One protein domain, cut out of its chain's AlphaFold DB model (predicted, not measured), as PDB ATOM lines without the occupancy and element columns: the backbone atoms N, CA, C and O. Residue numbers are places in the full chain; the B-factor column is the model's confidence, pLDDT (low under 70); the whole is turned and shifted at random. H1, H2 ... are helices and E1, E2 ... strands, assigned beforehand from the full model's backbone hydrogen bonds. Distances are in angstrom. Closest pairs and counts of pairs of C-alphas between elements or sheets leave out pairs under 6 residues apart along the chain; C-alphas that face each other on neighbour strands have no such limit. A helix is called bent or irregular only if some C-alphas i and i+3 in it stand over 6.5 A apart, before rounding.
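This is residues 68 to 221 of the 327 residues of the protein "Polynucleotide 5'-hydroxyl-kinase" of Metallosphaera cuprina (strain Ar-4) (UniProt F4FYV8). What is the main picture? A twisted sheet of seven strands runs through the middle, with H3 and H4 side by side over one face and H2 over the other, in three layers. H1 packs on H2 and, like H5, only grazes the sheet. What is it made of? The printed part has 154 residues, of mixed class, with elements in the order H1 E1 H2 E2 E3 E4 H3 E5 H4 E6 H5 E7 and a mixed sheet ordered E4 E3 E2 E5 E1 E6 E7. It is compact and rounded, with a radius of gyration of the C-alphas of 13.9 A and spans of 36 by 35 by 29 A.

How do the strands pair? E2, residues 106 to 109, E3, 122 to 126, and E4, 141 to 144, form a meander of two hairpins, each strand the antiparallel neighbour of the one before, with N 109 and O 124 at 2.8 A and N 143 and O 123 at 2.9 A. E5, residues 171 to 174, is parallel to E2, with N 108 and O 172 at 2.8 A, and to E1, residues 80 to 84, with N 81 and O 171 at 2.8 A. E6, residues 198 to 202, is parallel to E1, with N 84 and O 200 at 2.8 A, and to E7, residues 217 to 220, with N 201 and O 218 at 2.9 A. Which helices are on the faces? H3, residues 154 to 165, and H4, 182 to 194, on the same face at heights of 8.3 A and 10.0 A over the sheet, touch at Ile 158 and Leu 190, their closest C-alphas, 6.1 A, at a shallow tilt of 30 degrees. H2, residues 91 to 100, is on the opposite face at a height of 7.8 A. What of the other helices? H1, residues 68 to 77, touches H2 at Gly 71 and Ile 98, their closest C-alphas, 4.3 A. H5, residues 211 to 216, is irregular, with C-alphas 212 and 215 7.6 A apart, and has 0 of 2 O i to N i+4 pairs within hydrogen-bond range but 2 of 3 O i to N i+3 pairs; in H1 to H4 every O i to N i+4 pair is within range.

Where do the first and last elements lie? H1 begins at C-alpha 68 (46.837, 115.395, -108.850), and E7 ends at C-alpha 220 (58.895, 118.535, -107.579). Which are long? H4 measures 18.2 A and H3 16.7 A from first to last C-alpha.

How large is it? The C-alphas farthest apart, of Leu 137 and Arg 211, are 37.8 A apart. Any cut, long link or low confidence? The printed part has no cut, the links E2 to E3 and E3 to E4 are long, and no printed residue is under 70.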
ATOM      1  N   GLU A  68      48.171 115.463-108.256       95.06
ATOM      2  CA  GLU A  68      46.837 115.395-108.850       95.06
ATOM      3  C   GLU A  68      46.567 116.615-109.717       95.06
ATOM      4  O   GLU A  68      46.176 116.453-110.862       95.06
ATOM      5  N   ASN A  69      46.899 117.816-109.236       95.06
ATOM      6  CA  ASN A  69      46.754 119.043-110.021       95.06
ATOM      7  C   ASN A  69      47.566 118.978-111.327       95.06
ATOM      8  O   ASN A  69      47.114 119.459-112.361       95.06
ATOM      9  N   ILE A  70      48.768 118.390-111.296       96.56
ATOM     10  CA  ILE A  70      49.580 118.197-112.506       96.56
ATOM     11  C   ILE A  70      48.889 117.228-113.462       96.56
ATOM     12  O   ILE A  70      48.798 117.516-114.652       96.56
ATOM     13  N   GLY A  71      48.406 116.094-112.949       96.06
ATOM     14  CA  GLY A  71      47.686 115.119-113.758       96.06
ATOM     15  C   GLY A  71      46.403 115.687-114.367       96.06
ATOM     16  O   GLY A  71      46.180 115.493-115.554       96.06
ATOM     17  N   GLU A  72      45.630 116.470-113.612       95.56
ATOM     18  CA  GLU A  72      44.432 117.168-114.092       95.56
ATOM     19  C   GLU A  72      44.765 118.166-115.209       95.56
ATOM     20  O   GLU A  72      44.136 118.135-116.266       95.56
ATOM     21  N   ILE A  73      45.792 119.008-115.020       96.56
ATOM     22  CA  ILE A  73      46.240 119.961-116.048       96.56
ATOM     23  C   ILE A  73      46.634 119.214-117.323       96.56
ATOM     24  O   ILE A  73      46.119 119.535-118.390       96.56
ATOM     25  N   VAL A  74      47.496 118.198-117.215       97.19
ATOM     26  CA  VAL A  74      47.957 117.408-118.367       97.19
ATOM     27  C   VAL A  74      46.797 116.686-119.052       97.19
ATOM     28  O   VAL A  74      46.734 116.656-120.281       97.19
ATOM     29  N   ALA A  75      45.868 116.111-118.287       95.12
ATOM     30  CA  ALA A  75      44.699 115.430-118.830       95.12
ATOM     31  C   ALA A  75      43.798 116.393-119.621       95.12
ATOM     32  O   ALA A  75      43.257 116.012-120.660       95.12
ATOM     33  N   MET A  76      43.672 117.645-119.167       95.81
ATOM     34  CA  MET A  76      42.895 118.684-119.845       95.81
ATOM     35  C   MET A  76      43.579 119.227-121.104       95.81
ATOM     36  O   MET A  76      42.910 119.476-122.106       95.81
ATOM     37  N   THR A  77      44.892 119.455-121.064       96.69
ATOM     38  CA  THR A  77      45.628 120.105-122.161       96.69
ATOM     39  C   THR A  77      46.153 119.125-123.205       96.69
ATOM     40  O   THR A  77      46.386 119.512-124.352       96.69
ATOM     41  N   GLY A  78      46.345 117.859-122.831       97.00
ATOM     42  CA  GLY A  78      47.098 116.904-123.634       97.00
ATOM     43  C   GLY A  78      48.593 117.239-123.683       97.00
ATOM     44  O   GLY A  78      49.077 118.112-122.960       97.00
ATOM     45  N   GLY A  79      49.316 116.547-124.565       97.81
ATOM     46  CA  GLY A  79      50.731 116.791-124.846       97.81
ATOM     47  C   GLY A  79      51.683 115.693-124.368       97.81
ATOM     48  O   GLY A  79      51.289 114.641-123.853       97.81
ATOM     49  N   ARG A  80      52.972 115.940-124.577       98.56
ATOM     50  CA  ARG A  80      54.077 115.040-124.250       98.56
ATOM     51  C   ARG A  80      54.650 115.381-122.880       98.56
ATOM     52  O   ARG A  80      55.201 116.461-122.678       98.56
ATOM     53  N   VAL A  81      54.573 114.440-121.949       98.75
ATOM     54  CA  VAL A  81      55.122 114.575-120.599       98.75
ATOM     55  C   VAL A  81      56.334 113.675-120.454       98.75
ATOM     56  O   VAL A  81      56.235 112.476-120.695       98.75
ATOM     57  N   ILE A  82      57.461 114.216-119.997       98.75
ATOM     58  CA  ILE A  82      58.613 113.416-119.568       98.75
ATOM     59  C   ILE A  82      58.849 113.587-118.070       98.75
ATOM     60  O   ILE A  82      58.876 114.707-117.556       98.75
ATOM     61  N   VAL A  83      59.043 112.472-117.363       98.38
ATOM     62  CA  VAL A  83      59.273 112.467-115.911       98.38
ATOM     63  C   VAL A  83      60.704 112.027-115.607       98.38
ATOM     64  O   VAL A  83      61.126 110.919-115.944       98.38
ATOM     65  N   ILE A  84      61.481 112.901-114.963       97.38
ATOM     66  CA  ILE A  84      62.920 112.730-114.722       97.38
ATOM     67  C   ILE A  84      63.240 112.917-113.238       97.38
ATOM     68  O   ILE A  84      62.612 113.692-112.522       97.38
ATOM     69  N   GLY A  85      64.244 112.195-112.749       94.69
ATOM     70  CA  GLY A  85      64.618 112.205-111.341       94.69
ATOM     71  C   GLY A  85      65.438 110.988-110.946       94.69
ATOM     72  O   GLY A  85      65.581 110.028-111.707       94.69
ATOM     73  N   ALA A  86      65.970 111.030-109.728       92.38
ATOM     74  CA  ALA A  86      66.747 109.938-109.162       92.38
ATOM     75  C   ALA A  86      65.928 108.647-109.045       92.38
ATOM     76  O   ALA A  86      64.702 108.620-109.180       92.38
ATOM     77  N   GLN A  87      66.613 107.550-108.759       88.75
ATOM     78  CA  GLN A  87      65.941 106.329-108.346       88.75
ATOM     79  C   GLN A  87      65.114 106.557-107.070       88.75
ATOM     80  O   GLN A  87      65.502 107.359-106.225       88.75
ATOM     81  N   ASP A  88      63.976 105.867-106.962       86.19
ATOM     82  CA  ASP A  88      63.037 105.947-105.833       86.19
ATOM     83  C   ASP A  88      62.467 107.352-105.552       86.19
ATOM     84  O   ASP A  88      61.995 107.621-104.455       86.19
ATOM     85  N   SER A  89      62.451 108.248-106.549       90.50
ATOM     86  CA  SER A  89      61.931 109.611-106.370       90.50
ATOM     87  C   SER A  89      60.414 109.771-106.553       90.50
ATOM     88  O   SER A  89      59.904 110.876-106.429       90.50
ATOM     89  N   GLY A  90      59.704 108.698-106.920       91.50
ATOM     90  CA  GLY A  90      58.267 108.734-107.234       91.50
ATOM     91  C   GLY A  90      57.906 108.856-108.721       91.50
ATOM     92  O   GLY A  90      56.721 108.901-109.026       91.50
ATOM     93  N   LYS A  91      58.879 108.845-109.651       94.94
ATOM     94  CA  LYS A  91      58.638 109.006-111.110       94.94
ATOM     95  C   LYS A  91      57.565 108.078-111.653       94.94
ATOM     96  O   LYS A  91      56.526 108.563-112.062       94.94
ATOM     97  N   SER A  92      57.769 106.766-111.560       95.12
ATOM     98  CA  SER A  92      56.817 105.788-112.089       95.12
ATOM     99  C   SER A  92      55.446 105.874-111.415       95.12
ATOM    100  O   SER A  92      54.440 105.592-112.051       95.12
ATOM    101  N   TYR A  93      55.380 106.297-110.144       95.00
ATOM    102  CA  TYR A  93      54.102 106.535-109.466       95.00
ATOM    103  C   TYR A  93      53.377 107.734-110.093       95.00
ATOM    104  O   TYR A  93      52.216 107.616-110.474       95.00
ATOM    105  N   LEU A  94      54.070 108.865-110.255       96.50
ATOM    106  CA  LEU A  94      53.511 110.063-110.876       96.50
ATOM    107  C   LEU A  94      53.159 109.837-112.353       96.50
ATOM    108  O   LEU A  94      52.078 110.220-112.780       96.50
ATOM    109  N   SER A  95      54.023 109.172-113.121       97.81
ATOM    110  CA  SER A  95      53.773 108.839-114.526       97.81
ATOM    111  C   SER A  95      52.494 108.011-114.676       97.81
ATOM    112  O   SER A  95      51.665 108.300-115.534       97.81
ATOM    113  N   LYS A  96      52.302 106.999-113.815       97.94
ATOM    114  CA  LYS A  96      51.082 106.180-113.806       97.94
ATOM    115  C   LYS A  96      49.862 106.990-113.379       97.94
ATOM    116  O   LYS A  96      48.824 106.850-114.005       97.94
ATOM    117  N   LEU A  97      49.999 107.858-112.374       97.56
ATOM    118  CA  LEU A  97      48.930 108.761-111.942       97.56
ATOM    119  C   LEU A  97      48.452 109.652-113.091       97.56
ATOM    120  O   LEU A  97      47.262 109.660-113.377       97.56
ATOM    121  N   ILE A  98      49.366 110.342-113.778       97.88
ATOM    122  CA  ILE A  98      49.028 111.213-114.915       97.88
ATOM    123  C   ILE A  98      48.350 110.404-116.025       97.88
ATOM    124  O   ILE A  98      47.326 110.819-116.556       97.88
ATOM    125  N   TYR A  99      48.902 109.235-116.357       98.12
ATOM    126  CA  TYR A  99      48.341 108.368-117.389       98.12
ATOM    127  C   TYR A  99      46.943 107.842-117.028       98.12
ATOM    128  O   TYR A  99      46.074 107.821-117.885       98.12
ATOM    129  N   ASN A 100      46.694 107.455-115.776       97.69
ATOM    130  CA  ASN A 100      45.396 106.916-115.358       97.69
ATOM    131  C   ASN A 100      44.290 107.974-115.264       97.69
ATOM    132  O   ASN A 100      43.119 107.614-115.227       97.69
ATOM    133  N   MET A 101      44.637 109.262-115.209       95.12
ATOM    134  CA  MET A 101      43.647 110.342-115.160       95.12
ATOM    135  C   MET A 101      42.928 110.562-116.499       95.12
ATOM    136  O   MET A 101      41.963 111.323-116.558       95.12
ATOM    137  N   THR A 102      43.377 109.924-117.585       92.81
ATOM    138  CA  THR A 102      42.732 110.026-118.896       92.81
ATOM    139  C   THR A 102      43.039 108.830-119.798       92.81
ATOM    140  O   THR A 102      44.177 108.395-119.926       92.81
ATOM    141  N   ASP A 103      42.043 108.355-120.543       90.88
ATOM    142  CA  ASP A 103      42.218 107.228-121.473       90.88
ATOM    143  C   ASP A 103      42.931 107.602-122.790       90.88
ATOM    144  O   ASP A 103      43.205 106.747-123.635       90.88
ATOM    145  N   ASN A 104      43.247 108.887-122.989       92.12
ATOM    146  CA  ASN A 104      43.732 109.424-124.265       92.12
ATOM    147  C   ASN A 104      45.257 109.391-124.439       92.12
ATOM    148  O   ASN A 104      45.766 109.843-125.469       92.12
ATOM    149  N   PHE A 105      46.003 108.909-123.446       97.56
ATOM    150  CA  PHE A 105      47.465 108.926-123.462       97.56
ATOM    151  C   PHE A 105      48.056 107.564-123.843       97.56
ATOM    152  O   PHE A 105      47.453 106.506-123.668       97.56
ATOM    153  N   LEU A 106      49.265 107.586-124.403       98.44
ATOM    154  CA  LEU A 106      50.163 106.430-124.384       98.44
ATOM    155  C   LEU A 106      51.042 106.524-123.128       98.44
ATOM    156  O   LEU A 106      51.626 107.573-122.873       98.44
ATOM    157  N   TYR A 107      51.181 105.449-122.358       98.69
ATOM    158  CA  TYR A 107      52.257 105.348-121.370       98.69
ATOM    159  C   TYR A 107      53.475 104.732-122.044       98.69
ATOM    160  O   TYR A 107      53.354 103.670-122.652       98.69
ATOM    161  N   VAL A 108      54.640 105.360-121.922       98.81
ATOM    162  CA  VAL A 108      55.916 104.850-122.428       98.81
ATOM    163  C   VAL A 108      56.860 104.632-121.256       98.81
ATOM    164  O   VAL A 108      57.173 105.555-120.512       98.81
ATOM    165  N   ASP A 109      57.319 103.396-121.111       98.62
ATOM    166  CA  ASP A 109      58.299 102.963-120.127       98.62
ATOM    167  C   ASP A 109      59.684 102.866-120.769       98.62
ATOM    168  O   ASP A 109      59.950 101.962-121.572       98.62
ATOM    169  N   LEU A 110      60.564 103.800-120.411       98.56
ATOM    170  CA  LEU A 110      61.957 103.808-120.846       98.56
ATOM    171  C   LEU A 110      62.918 103.228-119.791       98.56
ATOM    172  O   LEU A 110      64.129 103.246-120.007       98.56
ATOM    173  N   ASP A 111      62.445 102.724-118.643       97.50
ATOM    174  CA  ASP A 111      63.340 102.128-117.645       97.50
ATOM    175  C   ASP A 111      63.706 100.679-118.000       97.50
ATOM    176  O   ASP A 111      63.096  99.707-117.553       97.50
ATOM    177  N   VAL A 112      64.799 100.532-118.751       97.00
ATOM    178  CA  VAL A 112      65.365  99.224-119.120       97.00
ATOM    179  C   VAL A 112      65.853  98.400-117.918       97.00
ATOM    180  O   VAL A 112      66.125  97.209-118.058       97.00
ATOM    181  N   GLY A 113      66.005  99.005-116.737       94.81
ATOM    182  CA  GLY A 113      66.501  98.350-115.530       94.81
ATOM    183  C   GLY A 113      65.423  97.989-114.508       94.81
ATOM    184  O   GLY A 113      65.666  97.106-113.683       94.81
ATOM    185  N   GLN A 114      64.272  98.661-114.509       91.62
ATOM    186  CA  GLN A 114      63.126  98.416-113.625       91.62
ATOM    187  C   GLN A 114      61.819  98.708-114.372       91.62
ATOM    188  O   GLN A 114      61.103  99.650-114.045       91.62
ATOM    189  N   SER A 115      61.512  97.878-115.372       93.06
ATOM    190  CA  SER A 115      60.323  98.084-116.197       93.06
ATOM    191  C   SER A 115      59.029  98.002-115.377       93.06
ATOM    192  O   SER A 115      58.827  97.105-114.548       93.06
ATOM    193  N   SER A 116      58.123  98.933-115.659       94.50
ATOM    194  CA  SER A 116      56.758  98.996-115.147       94.50
ATOM    195  C   SER A 116      55.753  98.198-115.983       94.50
ATOM    196  O   SER A 116      54.655  97.959-115.484       94.50
ATOM    197  N   LEU A 117      56.094  97.804-117.216       97.50
ATOM    198  CA  LEU A 117      55.162  97.181-118.170       97.50
ATOM    199  C   LEU A 117      55.524  95.752-118.582       97.50
ATOM    200  O   LEU A 117      54.634  94.912-118.728       97.50
ATOM    201  N   PHE A 118      56.813  95.485-118.797       98.00
ATOM    202  CA  PHE A 118      57.313  94.218-119.324       98.00
ATOM    203  C   PHE A 118      58.574  93.780-118.567       98.00
ATOM    204  O   PHE A 118      58.664  93.991-117.365       98.00
ATOM    205  N   LEU A 119      59.538  93.137-119.218       97.88
ATOM    206  CA  LEU A 119      60.788  92.707-118.612       97.88
ATOM    207  C   LEU A 119      61.869  93.801-118.658       97.88
ATOM    208  O   LEU A 119      61.871  94.637-119.563       97.88
ATOM    209  N   PRO A 120      62.847  93.762-117.737       97.38
ATOM    210  CA  PRO A 120      64.108  94.482-117.900       97.38
ATOM    211  C   PRO A 120      64.778  94.127-119.232       97.38
ATOM    212  O   PRO A 120      64.553  93.043-119.767       97.38
ATOM    213  N   SER A 121      65.637  95.016-119.735       97.19
ATOM    214  CA  SER A 121      66.245  95.024-121.080       97.19
ATOM    215  C   SER A 121      65.332  95.408-122.246       97.19
ATOM    216  O   SER A 121      65.784  95.454-123.393       97.19
ATOM    217  N   PHE A 122      64.086  95.777-121.959       98.50
ATOM    218  CA  PHE A 122      63.135  96.288-122.939       98.50
ATOM    219  C   PHE A 122      62.732  97.723-122.609       98.50
ATOM    220  O   PHE A 122      62.795  98.153-121.460       98.50
ATOM    221  N   VAL A 123      62.289  98.441-123.636       98.69
ATOM    222  CA  VAL A 123      61.448  99.632-123.487       98.69
ATOM    223  C   VAL A 123      60.105  99.331-124.130       98.69
ATOM    224  O   VAL A 123      60.018  98.558-125.087       98.69
ATOM    225  N   SER A 124      59.033  99.878-123.577       98.56
ATOM    226  CA  SER A 124      57.690  99.462-123.976       98.56
ATOM    227  C   SER A 124      56.683 100.580-123.824       98.56
ATOM    228  O   SER A 124      56.955 101.615-123.223       98.56
ATOM    229  N   SER A 125      55.510 100.379-124.403       98.62
ATOM    230  CA  SER A 125      54.399 101.305-124.267       98.62
ATOM    231  C   SER A 125      53.083 100.568-124.099       98.62
ATOM    232  O   SER A 125      52.980  99.413-124.509       98.62
ATOM    233  N   ILE A 126      52.078 101.222-123.523       98.19
ATOM    234  CA  ILE A 126      50.722 100.685-123.381       98.19
ATOM    235  C   ILE A 126      49.671 101.799-123.463       98.19
ATOM    236  O   ILE A 126      49.923 102.933-123.054       98.19
ATOM    237  N   ARG A 127      48.490 101.467-123.993       96.50
ATOM    238  CA  ARG A 127      47.292 102.320-124.024       96.50
ATOM    239  C   ARG A 127      46.049 101.511-123.653       96.50
ATOM    240  O   ARG A 127      46.001 100.304-123.894       96.50
ATOM    241  N   GLY A 128      45.028 102.193-123.130       92.75
ATOM    242  CA  GLY A 128      43.674 101.649-122.973       92.75
ATOM    243  C   GLY A 128      43.523 100.668-121.813       92.75
ATOM    244  O   GLY A 128      42.601  99.855-121.806       92.75
ATOM    245  N   LYS A 129      44.456 100.698-120.859       92.00
ATOM    246  CA  LYS A 129      44.406  99.911-119.625       92.00
ATOM    247  C   LYS A 129      44.958 100.729-118.476       92.00
ATOM    248  O   LYS A 129      46.044 101.277-118.625       92.00
ATOM    249  N   GLU A 130      44.258 100.743-117.349       94.62
ATOM    250  CA  GLU A 130      44.749 101.335-116.105       94.62
ATOM    251  C   GLU A 130      46.064 100.674-115.661       94.62
ATOM    252  O   GLU A 130      46.223  99.449-115.716       94.62
ATOM    253  N   LEU A 131      47.004 101.486-115.181       95.38
ATOM    254  CA  LEU A 131      48.276 101.033-114.634       95.38
ATOM    255  C   LEU A 131      48.294 101.157-113.119       95.38
ATOM    256  O   LEU A 131      48.276 102.250-112.559       95.38
ATOM    257  N   PHE A 132      48.416 100.017-112.448       92.50
ATOM    258  CA  PHE A 132      48.483  99.956-110.993       92.50
ATOM    259  C   PHE A 132      49.907  99.645-110.502       92.50
ATOM    260  O   PHE A 132      50.898  99.950-111.176       92.50
ATOM    261  N   PHE A 133      50.048  99.081-109.299       88.31
ATOM    262  CA  PHE A 133      51.363  98.798-108.712       88.31
ATOM    263  C   PHE A 133      52.126  97.701-109.443       88.31
ATOM    264  O   PHE A 133      53.330  97.836-109.672       88.31
ATOM    265  N   GLU A 134      51.433  96.624-109.795       87.50
ATOM    266  CA  GLU A 134      52.055  95.458-110.397       87.50
ATOM    267  C   GLU A 134      52.418  95.717-111.855       87.50
ATOM    268  O   GLU A 134      51.695  96.379-112.597       87.50
ATOM    269  N   ASN A 135      53.554  95.159-112.267       92.81
ATOM    270  CA  ASN A 135      53.899  95.086-113.674       92.81
ATOM    271  C   ASN A 135      52.895  94.136-114.362       92.81
ATOM    272  O   ASN A 135      52.767  92.996-113.910       92.81
ATOM    273  N   PRO A 136      52.166  94.562-115.401       94.31
ATOM    274  CA  PRO A 136      51.138  93.740-116.027       94.31
ATOM    275  C   PRO A 136      51.693  92.638-116.940       94.31
ATOM    276  O   PRO A 136      50.931  91.754-117.315       94.31
ATOM    277  N   LEU A 137      52.977  92.686-117.323       96.62
ATOM    278  CA  LEU A 137      53.541  91.898-118.429       96.62
ATOM    279  C   LEU A 137      52.730  92.075-119.725       96.62
ATOM    280  O   LEU A 137      52.460  91.121-120.451       96.62
ATOM    281  N   MET A 138      52.335  93.319-120.007       95.50
ATOM    282  CA  MET A 138      51.524  93.693-121.164       95.50
ATOM    283  C   MET A 138      52.042  94.972-121.802       95.50
ATOM    284  O   MET A 138      52.552  95.863-121.128       95.50
ATOM    285  N   PHE A 139      51.845  95.076-123.111       97.38
ATOM    286  CA  PHE A 139      52.304  96.198-123.914       97.38
ATOM    287  C   PHE A 139      51.448  96.346-125.180       97.38
ATOM    288  O   PHE A 139      50.859  95.386-125.672       97.38
ATOM    289  N   THR A 140      51.403  97.562-125.713       97.38
ATOM    290  CA  THR A 140      50.929  97.901-127.061       97.38
ATOM    291  C   THR A 140      52.075  97.828-128.069       97.38
ATOM    292  O   THR A 140      51.902  97.297-129.162       97.38
ATOM    293  N   ARG A 141      53.256  98.344-127.705       98.00
ATOM    294  CA  ARG A 141      54.496  98.187-128.480       98.00
ATOM    295  C   ARG A 141      55.643  97.839-127.552       98.00
ATOM    296  O   ARG A 141      55.706  98.345-126.430       98.00
ATOM    297  N   LEU A 142      56.549  97.014-128.051       98.38
ATOM    298  CA  LEU A 142      57.719  96.538-127.337       98.38
ATOM    299  C   LEU A 142      58.944  96.723-128.226       98.38
ATOM    300  O   LEU A 142      58.891  96.458-129.423       98.38
ATOM    301  N   GLU A 143      60.044  97.170-127.638       98.31
ATOM    302  CA  GLU A 143      61.330  97.278-128.313       98.31
ATOM    303  C   GLU A 143      62.422  96.703-127.417       98.31
ATOM    304  O   GLU A 143      62.453  96.928-126.203       98.31
ATOM    305  N   PHE A 144      63.350  95.966-128.020       97.81
ATOM    306  CA  PHE A 144      64.429  95.333-127.280       97.81
ATOM    307  C   PHE A 144      65.660  96.233-127.223       97.81
ATOM    308  O   PHE A 144      66.263  96.575-128.247       97.81
ATOM    309  N   PHE A 145      66.055  96.610-126.009       97.44
ATOM    310  CA  PHE A 145      67.262  97.393-125.776       97.44
ATOM    311  C   PHE A 145      68.489  96.494-125.576       97.44
ATOM    312  O   PHE A 145      69.537  96.780-126.153       97.44
ATOM    313  N   GLY A 146      68.345  95.394-124.828       94.94
ATOM    314  CA  GLY A 146      69.364  94.347-124.683       94.94
ATOM    315  C   GLY A 146      70.333  94.492-123.503       94.94
ATOM    316  O   GLY A 146      71.183  93.627-123.321       94.94
ATOM    317  N   ASP A 147      70.211  95.527-122.668       94.56
ATOM    318  CA  ASP A 147      70.932  95.662-121.387       94.56
ATOM    319  C   ASP A 147      69.999  96.260-120.316       94.56
ATOM    320  O   ASP A 147      68.982  96.862-120.630       94.56
ATOM    321  N   ILE A 148      70.335  96.129-119.038       94.81
ATOM    322  CA  ILE A 148      69.582  96.708-117.914       94.81
ATOM    323  C   ILE A 148      70.043  98.124-117.538       94.81
ATOM    324  O   ILE A 148      69.659  98.651-116.492       94.81
ATOM    325  N   THR A 149      70.907  98.750-118.342       93.94
ATOM    326  CA  THR A 149      71.289 100.155-118.165       93.94
ATOM    327  C   THR A 149      71.372 100.907-119.492       93.94
ATOM    328  O   THR A 149      72.085 100.468-120.398       93.94
ATOM    329  N   PRO A 150      70.752 102.099-119.600       94.88
ATOM    330  CA  PRO A 150      70.853 102.916-120.809       94.88
ATOM    331  C   PRO A 150      72.285 103.395-121.082       94.88
ATOM    332  O   PRO A 150      72.616 103.730-122.214       94.88
ATOM    333  N   SER A 151      73.164 103.389-120.070       93.75
ATOM    334  CA  SER A 151      74.563 103.811-120.205       93.75
ATOM    335  C   SER A 151      75.379 102.968-121.184       93.75
ATOM    336  O   SER A 151      76.413 103.431-121.666       93.75
ATOM    337  N   ARG A 152      74.908 101.755-121.505       91.56
ATOM    338  CA  ARG A 152      75.575 100.862-122.451       91.56
ATOM    339  C   ARG A 152      75.497 101.365-123.889       91.56
ATOM    340  O   ARG A 152      76.495 101.304-124.602       91.56
ATOM    341  N   ASP A 153      74.335 101.875-124.282       93.25
ATOM    342  CA  ASP A 153      74.122 102.517-125.576       93.25
ATOM    343  C   ASP A 153      73.070 103.636-125.459       93.25
ATOM    344  O   ASP A 153      71.896 103.461-125.805       93.25
ATOM    345  N   PRO A 154      73.482 104.826-124.979       95.50
ATOM    346  CA  PRO A 154      72.574 105.958-124.820       95.50
ATOM    347  C   PRO A 154      71.922 106.390-126.143       95.50
ATOM    348  O   PRO A 154      70.789 106.868-126.153       95.50
ATOM    349  N   LYS A 155      72.615 106.206-127.277       95.81
ATOM    350  CA  LYS A 155      72.092 106.576-128.600       95.81
ATOM    351  C   LYS A 155      70.953 105.652-129.004       95.81
ATOM    352  O   LYS A 155      69.892 106.138-129.388       95.81
ATOM    353  N   ARG A 156      71.139 104.336-128.869       96.06
ATOM    354  CA  ARG A 156      70.067 103.364-129.112       96.06
ATOM    355  C   ARG A 156      68.865 103.641-128.221       96.06
ATOM    356  O   ARG A 156      67.745 103.608-128.711       96.06
ATOM    357  N   HIS A 157      69.084 103.957-126.947       97.88
ATOM    358  CA  HIS A 157      67.990 104.274-126.034       97.88
ATOM    359  C   HIS A 157      67.131 105.453-126.534       97.88
ATOM    360  O   HIS A 157      65.908 105.370-126.500       97.88
ATOM    361  N   ILE A 158      67.749 106.523-127.056       98.25
ATOM    362  CA  ILE A 158      67.025 107.653-127.675       98.25
ATOM    363  C   ILE A 158      66.272 107.211-128.937       98.25
ATOM    364  O   ILE A 158      65.120 107.594-129.119       98.25
ATOM    365  N   ILE A 159      66.889 106.386-129.791       97.94
ATOM    366  CA  ILE A 159      66.251 105.871-131.015       97.94
ATOM    367  C   ILE A 159      64.989 105.070-130.672       97.94
ATOM    368  O   ILE A 159      63.939 105.304-131.264       97.94
ATOM    369  N   LEU A 160      65.069 104.160-129.696       98.00
ATOM    370  CA  LEU A 160      63.913 103.364-129.276       98.00
ATOM    371  C   LEU A 160      62.837 104.232-128.613       98.00
ATOM    372  O   LEU A 160      61.656 104.057-128.899       98.00
ATOM    373  N   ALA A 161      63.233 105.207-127.787       98.50
ATOM    374  CA  ALA A 161      62.300 106.168-127.203       98.50
ATOM    375  C   ALA A 161      61.557 106.970-128.284       98.50
ATOM    376  O   ALA A 161      60.340 107.127-128.210       98.50
ATOM    377  N   THR A 162      62.270 107.419-129.319       98.25
ATOM    378  CA  THR A 162      61.686 108.150-130.455       98.25
ATOM    379  C   THR A 162      60.721 107.254-131.231       98.25
ATOM    380  O   THR A 162      59.576 107.632-131.436       98.25
ATOM    381  N   LYS A 163      61.113 106.014-131.554       97.69
ATOM    382  CA  LYS A 163      60.251 105.036-132.247       97.69
ATOM    383  C   LYS A 163      58.940 104.744-131.497       97.69
ATOM    384  O   LYS A 163      57.905 104.491-132.112       97.69
ATOM    385  N   LEU A 164      58.969 104.769-130.162       98.19
ATOM    386  CA  LEU A 164      57.777 104.574-129.329       98.19
ATOM    387  C   LEU A 164      56.877 105.816-129.227       98.19
ATOM    388  O   LEU A 164      55.728 105.677-128.817       98.19
ATOM    389  N   THR A 165      57.373 107.007-129.569       97.75
ATOM    390  CA  THR A 165      56.698 108.291-129.285       97.75
ATOM    391  C   THR A 165      56.441 109.157-130.520       97.75
ATOM    392  O   THR A 165      55.614 110.062-130.454       97.75
ATOM    393  N   GLU A 166      57.101 108.898-131.653       95.25
ATOM    394  CA  GLU A 166      57.097 109.778-132.831       95.25
ATOM    395  C   GLU A 166      55.697 110.041-133.401       95.25
ATOM    396  O   GLU A 166      55.394 111.172-133.777       95.25
ATOM    397  N   SER A 167      54.820 109.029-133.395       94.75
ATOM    398  CA  SER A 167      53.433 109.130-133.868       94.75
ATOM    399  C   SER A 167      52.459 109.666-132.822       94.75
ATOM    400  O   SER A 167      51.265 109.774-133.095       94.75
ATOM    401  N   GLU A 168      52.934 109.976-131.615       96.69
ATOM    402  CA  GLU A 168      52.079 110.230-130.464       96.69
ATOM    403  C   GLU A 168      52.109 111.700-130.051       96.69
ATOM    404  O   GLU A 168      53.163 112.293-129.791       96.69
ATOM    405  N   LYS A 169      50.911 112.284-129.966       96.19
ATOM    406  CA  LYS A 169      50.701 113.636-129.442       96.19
ATOM    407  C   LYS A 169      50.587 113.640-127.915       96.19
ATOM    408  O   LYS A 169      51.181 114.486-127.263       96.19
ATOM    409  N   ASN A 170      49.834 112.686-127.367       98.12
ATOM    410  CA  ASN A 170      49.550 112.572-125.939       98.12
ATOM    411  C   ASN A 170      50.288 111.363-125.368       98.12
ATOM    412  O   ASN A 170      49.906 110.214-125.619       98.12
ATOM    413  N   VAL A 171      51.362 111.611-124.623       98.50
ATOM    414  CA  VAL A 171      52.217 110.544-124.096       98.50
ATOM    415  C   VAL A 171      52.797 110.914-122.741       98.50
ATOM    416  O   VAL A 171      53.252 112.037-122.541       98.50
ATOM    417  N   VAL A 172      52.797 109.959-121.812       98.75
ATOM    418  CA  VAL A 172      53.531 110.053-120.549       98.75
ATOM    419  C   VAL A 172      54.751 109.153-120.640       98.75
ATOM    420  O   VAL A 172      54.626 107.947-120.833       98.75
ATOM    421  N   ILE A 173      55.933 109.741-120.507       98.81
ATOM    422  CA  ILE A 173      57.223 109.085-120.686       98.81
ATOM    423  C   ILE A 173      57.866 108.925-119.306       98.81
ATOM    424  O   ILE A 173      58.422 109.875-118.742       98.81
ATOM    425  N   ASP A 174      57.784 107.712-118.762       98.62
ATOM    426  CA  ASP A 174      58.504 107.308-117.557       98.62
ATOM    427  C   ASP A 174      59.946 106.952-117.910       98.62
ATOM    428  O   ASP A 174      60.218 106.281-118.907       98.62
ATOM    429  N   THR A 175      60.892 107.421-117.101       98.00
ATOM    430  CA  THR A 175      62.315 107.276-117.404       98.00
ATOM    431  C   THR A 175      63.088 106.640-116.263       98.00
ATOM    432  O   THR A 175      62.726 106.732-115.090       98.00
ATOM    433  N   ASP A 176      64.226 106.045-116.604       95.94
ATOM    434  CA  ASP A 176      65.135 105.440-115.638       95.94
ATOM    435  C   ASP A 176      65.751 106.464-114.654       95.94
ATOM    436  O   ASP A 176      65.770 107.678-114.885       95.94
ATOM    437  N   GLY A 177      66.310 105.971-113.546       94.25
ATOM    438  CA  GLY A 177      66.945 106.793-112.506       94.25
ATOM    439  C   GLY A 177      68.378 107.279-112.788       94.25
ATOM    440  O   GLY A 177      69.044 107.732-111.852       94.25
ATOM    441  N   TRP A 178      68.905 107.157-114.012       94.56
ATOM    442  CA  TRP A 178      70.285 107.515-114.353       94.56
ATOM    443  C   TRP A 178      70.475 109.033-114.451       94.56
ATOM    444  O   TRP A 178      70.326 109.653-115.503       94.56
ATOM    445  N   ILE A 179      70.833 109.636-113.318       91.62
ATOM    446  CA  ILE A 179      71.033 111.087-113.175       91.62
ATOM    447  C   ILE A 179      72.468 111.481-112.785       91.62
ATOM    448  O   ILE A 179      72.717 112.639-112.457       91.62
ATOM    449  N   ASN A 180      73.421 110.544-112.778       88.12
ATOM    450  CA  ASN A 180      74.823 110.833-112.462       88.12
ATOM    451  C   ASN A 180      75.652 111.065-113.737       88.12
ATOM    452  O   ASN A 180      75.450 110.387-114.741       88.12
ATOM    453  N   ASN A 181      76.616 111.991-113.698       85.69
ATOM    454  CA  ASN A 181      77.583 112.237-114.780       85.69
ATOM    455  C   ASN A 181      76.919 112.300-116.177       85.69
ATOM    456  O   ASN A 181      76.099 113.178-116.445       85.69
ATOM    457  N   TYR A 182      77.240 111.333-117.043       92.25
ATOM    458  CA  TYR A 182      76.695 111.173-118.393       92.25
ATOM    459  C   TYR A 182      75.174 110.967-118.446       92.25
ATOM    460  O   TYR A 182      74.571 111.280-119.469       92.25
ATOM    461  N   GLY A 183      74.540 110.518-117.361       94.81
ATOM    462  CA  GLY A 183      73.088 110.398-117.266       94.81
ATOM    463  C   GLY A 183      72.380 111.738-117.453       94.81
ATOM    464  O   GLY A 183      71.423 111.817-118.211       94.81
ATOM    465  N   LEU A 184      72.908 112.833-116.887       94.12
ATOM    466  CA  LEU A 184      72.334 114.170-117.110       94.12
ATOM    467  C   LEU A 184      72.420 114.591-118.582       94.12
ATOM    468  O   LEU A 184      71.480 115.175-119.110       94.12
ATOM    469  N   VAL A 185      73.528 114.266-119.254       95.25
ATOM    470  CA  VAL A 185      73.704 114.533-120.692       95.25
ATOM    471  C   VAL A 185      72.718 113.705-121.515       95.25
ATOM    472  O   VAL A 185      72.123 114.213-122.459       95.25
ATOM    473  N   HIS A 186      72.511 112.442-121.144       97.12
ATOM    474  CA  HIS A 186      71.537 111.567-121.789       97.12
ATOM    475  C   HIS A 186      70.103 112.080-121.636       97.12
ATOM    476  O   HIS A 186      69.379 112.174-122.621       97.12
ATOM    477  N   LYS A 187      69.702 112.488-120.427       97.44
ATOM    478  CA  LYS A 187      68.368 113.053-120.181       97.44
ATOM    479  C   LYS A 187      68.141 114.368-120.933       97.44
ATOM    480  O   LYS A 187      67.065 114.550-121.483       97.44
ATOM    481  N   ARG A 188      69.156 115.238-121.026       96.38
ATOM    482  CA  ARG A 188      69.105 116.441-121.881       96.38
ATOM    483  C   ARG A 188      68.809 116.092-123.332       96.38
ATOM    484  O   ARG A 188      67.905 116.668-123.916       96.38
ATOM    485  N   ARG A 189      69.518 115.102-123.876       97.31
ATOM    486  CA  ARG A 189      69.273 114.632-125.241       97.31
ATOM    487  C   ARG A 189      67.881 114.030-125.393       97.31
ATOM    488  O   ARG A 189      67.227 114.305-126.382       97.31
ATOM    489  N   LEU A 190      67.393 113.248-124.430       98.06
ATOM    490  CA  LEU A 190      66.010 112.763-124.478       98.06
ATOM    491  C   LEU A 190      65.008 113.923-124.553       98.06
ATOM    492  O   LEU A 190      64.079 113.841-125.341       98.06
ATOM    493  N   ILE A 191      65.210 115.005-123.796       98.12
ATOM    494  CA  ILE A 191      64.363 116.205-123.899       98.12
ATOM    495  C   ILE A 191      64.440 116.796-125.316       98.12
ATOM    496  O   ILE A 191      63.404 116.981-125.940       98.12
ATOM    497  N   GLU A 192      65.646 117.021-125.839       97.62
ATOM    498  CA  GLU A 192      65.868 117.617-127.169       97.62
ATOM    499  C   GLU A 192      65.266 116.772-128.312       97.62
ATOM    500  O   GLU A 192      64.702 117.314-129.254       97.62
ATOM    501  N   TYR A 193      65.367 115.438-128.245       98.00
ATOM    502  CA  TYR A 193      64.862 114.541-129.297       98.00
ATOM    503  C   TYR A 193      63.358 114.261-129.201       98.00
ATOM    504  O   TYR A 193      62.729 113.989-130.222       98.00
ATOM    505  N   LEU A 194      62.787 114.268-127.992       98.06
ATOM    506  CA  LEU A 194      61.370 113.948-127.777       98.06
ATOM    507  C   LEU A 194      60.477 115.198-127.779       98.06
ATOM    508  O   LEU A 194      59.264 115.065-127.948       98.06
ATOM    509  N   ASP A 195      61.079 116.380-127.609       97.81
ATOM    510  CA  ASP A 195      60.440 117.698-127.572       97.81
ATOM    511  C   ASP A 195      59.166 117.730-126.702       97.81
ATOM    512  O   ASP A 195      58.055 117.878-127.209       97.81
ATOM    513  N   PRO A 196      59.295 117.509-125.380       98.19
ATOM    514  CA  PRO A 196      58.148 117.423-124.486       98.19
ATOM    515  C   PRO A 196      57.483 118.788-124.240       98.19
ATOM    516  O   PRO A 196      58.156 119.820-124.156       98.19
ATOM    517  N   ASP A 197      56.165 118.770-124.032       98.38
ATOM    518  CA  ASP A 197      55.362 119.918-123.593       98.38
ATOM    519  C   ASP A 197      55.502 120.159-122.081       98.38
ATOM    520  O   ASP A 197      55.497 121.301-121.627       98.38
ATOM    521  N   TYR A 198      55.683 119.080-121.308       98.44
ATOM    522  CA  TYR A 198      55.873 119.115-119.858       98.44
ATOM    523  C   TYR A 198      57.103 118.308-119.448       98.44
ATOM    524  O   TYR A 198      57.227 117.119-119.755       98.44
ATOM    525  N   ILE A 199      57.998 118.933-118.685       98.38
ATOM    526  CA  ILE A 199      59.196 118.291-118.138       98.38
ATOM    527  C   ILE A 199      59.091 118.296-116.622       98.38
ATOM    528  O   ILE A 199      59.371 119.295-115.959       98.38
ATOM    529  N   ILE A 200      58.706 117.161-116.054       97.88
ATOM    530  CA  ILE A 200      58.560 117.028-114.609       97.88
ATOM    531  C   ILE A 200      59.873 116.514-114.029       97.88
ATOM    532  O   ILE A 200      60.347 115.434-114.387       97.88
ATOM    533  N   VAL A 201      60.470 117.279-113.116       96.81
ATOM    534  CA  VAL A 201      61.785 116.971-112.545       96.81
ATOM    535  C   VAL A 201      61.705 116.854-111.036       96.81
ATOM    536  O   VAL A 201      61.497 117.842-110.329       96.81
ATOM    537  N   PHE A 202      61.970 115.653-110.530       94.50
ATOM    538  CA  PHE A 202      62.166 115.430-109.106       94.50
ATOM    539  C   PHE A 202      63.547 115.893-108.658       94.50
ATOM    540  O   PHE A 202      64.566 115.423-109.170       94.50
ATOM    541  N   ASN A 203      63.548 116.733-107.625       88.50
ATOM    542  CA  ASN A 203      64.690 117.402-107.016       88.50
ATOM    543  C   ASN A 203      65.422 118.305-108.022       88.50
ATOM    544  O   ASN A 203      66.080 117.850-108.957       88.50
ATOM    545  N   ARG A 204      65.306 119.622-107.816       86.31
ATOM    546  CA  ARG A 204      65.781 120.640-108.759       86.31
ATOM    547  C   ARG A 204      67.242 120.427-109.169       86.31
ATOM    548  O   ARG A 204      68.147 120.452-108.340       86.31
ATOM    549  N   ASN A 205      67.470 120.313-110.478       85.69
ATOM    550  CA  ASN A 205      68.800 120.289-111.079       85.69
ATOM    551  C   ASN A 205      68.825 121.155-112.342       85.69
ATOM    552  O   ASN A 205      68.439 120.720-113.424       85.69
ATOM    553  N   ASN A 206      69.320 122.386-112.219       78.56
ATOM    554  CA  ASN A 206      69.326 123.342-113.329       78.56
ATOM    555  C   ASN A 206      70.256 122.926-114.489       78.56
ATOM    556  O   ASN A 206      70.099 123.418-115.599       78.56
ATOM    557  N   LYS A 207      71.220 122.016-114.270       84.38
ATOM    558  CA  LYS A 207      72.117 121.536-115.340       84.38
ATOM    559  C   LYS A 207      71.425 120.555-116.291       84.38
ATOM    560  O   LYS A 207      71.937 120.318-117.382       84.38
ATOM    561  N   LEU A 208      70.295 119.984-115.875       88.94
ATOM    562  CA  LEU A 208      69.525 118.991-116.622       88.94
ATOM    563  C   LEU A 208      68.714 119.596-117.774       88.94
ATOM    564  O   LEU A 208      68.382 118.879-118.705       88.94
ATOM    565  N   ILE A 209      68.373 120.882-117.708       94.12
ATOM    566  CA  ILE A 209      67.364 121.473-118.592       94.12
ATOM    567  C   ILE A 209      68.050 122.342-119.649       94.12
ATOM    568  O   ILE A 209      68.786 123.265-119.279       94.12
ATOM    569  N   PRO A 210      67.863 122.068-120.956       93.00
ATOM    570  CA  PRO A 210      68.293 122.990-122.002       93.00
ATOM    571  C   PRO A 210      67.496 124.303-121.924       93.00
ATOM    572  O   PRO A 210      66.334 124.312-121.529       93.00
ATOM    573  N   ARG A 211      68.123 125.436-122.271       92.50
ATOM    574  CA  ARG A 211      67.555 126.776-122.013       92.50
ATOM    575  C   ARG A 211      66.182 126.993-122.657       92.50
ATOM    576  O   ARG A 211      65.324 127.596-122.029       92.50
ATOM    577  N   GLU A 212      65.984 126.473-123.861       95.12
ATOM    578  CA  GLU A 212      64.731 126.570-124.629       95.12
ATOM    579  C   GLU A 212      63.540 125.831-123.998       95.12
ATOM    580  O   GLU A 212      62.398 126.085-124.362       95.12
ATOM    581  N   TYR A 213      63.794 124.963-123.017       96.50
ATOM    582  CA  TYR A 213      62.771 124.173-122.338       96.50
ATOM    583  C   TYR A 213      62.428 124.680-120.933       96.50
ATOM    584  O   TYR A 213      61.584 124.079-120.273       96.50
ATOM    585  N   ILE A 214      63.068 125.752-120.443       94.62
ATOM    586  CA  ILE A 214      62.916 126.220-119.052       94.62
ATOM    587  C   ILE A 214      61.449 126.496-118.692       94.62
ATOM    588  O   ILE A 214      61.015 126.099-117.611       94.62
ATOM    589  N   ASP A 215      60.683 127.083-119.611       96.00
ATOM    590  CA  ASP A 215      59.275 127.443-119.390       96.00
ATOM    591  C   ASP A 215      58.326 126.228-119.389       96.00
ATOM    592  O   ASP A 215      57.152 126.355-119.054       96.00
ATOM    593  N   ARG A 216      58.838 125.036-119.725       96.75
ATOM    594  CA  ARG A 216      58.100 123.762-119.736       96.75
ATOM    595  C   ARG A 216      58.375 122.899-118.498       96.75
ATOM    596  O   ARG A 216      57.875 121.777-118.401       96.75
ATOM    597  N   VAL A 217      59.210 123.369-117.563       97.12
ATOM    598  CA  VAL A 217      59.665 122.563-116.419       97.12
ATOM    599  C   VAL A 217      58.784 122.739-115.190       97.12
ATOM    600  O   VAL A 217      58.551 123.850-114.721       97.12
ATOM    601  N   ILE A 218      58.416 121.614-114.580       96.50
ATOM    602  CA  ILE A 218      57.760 121.551-113.275       96.50
ATOM    603  C   ILE A 218      58.707 120.844-112.302       96.50
ATOM    604  O   ILE A 218      58.999 119.655-112.443       96.50
ATOM    605  N   TYR A 219      59.207 121.572-111.300       95.62
ATOM    606  CA  TYR A 219      60.064 120.996-110.263       95.62
ATOM    607  C   TYR A 219      59.241 120.454-109.099       95.62
ATOM    608  O   TYR A 219      58.427 121.171-108.521       95.62
ATOM    609  N   LEU A 220      59.524 119.214-108.709       94.81
ATOM    610  CA  LEU A 220      58.895 118.535-107.579       94.81
ATOM    611  C   LEU A 220      59.936 118.096-106.555       94.81
ATOM    612  O   LEU A 220      61.073 117.770-106.896       94.81
ATOM    613  N   SER A 221      59.529 118.032-105.292       90.31
ATOM    614  CA  SER A 221      60.317 117.384-104.245       90.31
ATOM    615  C   SER A 221      59.983 115.899-104.198       90.31
ATOM    616  O   SER A 221      58.817 115.513-104.266       90.31
TER     617      SER A 221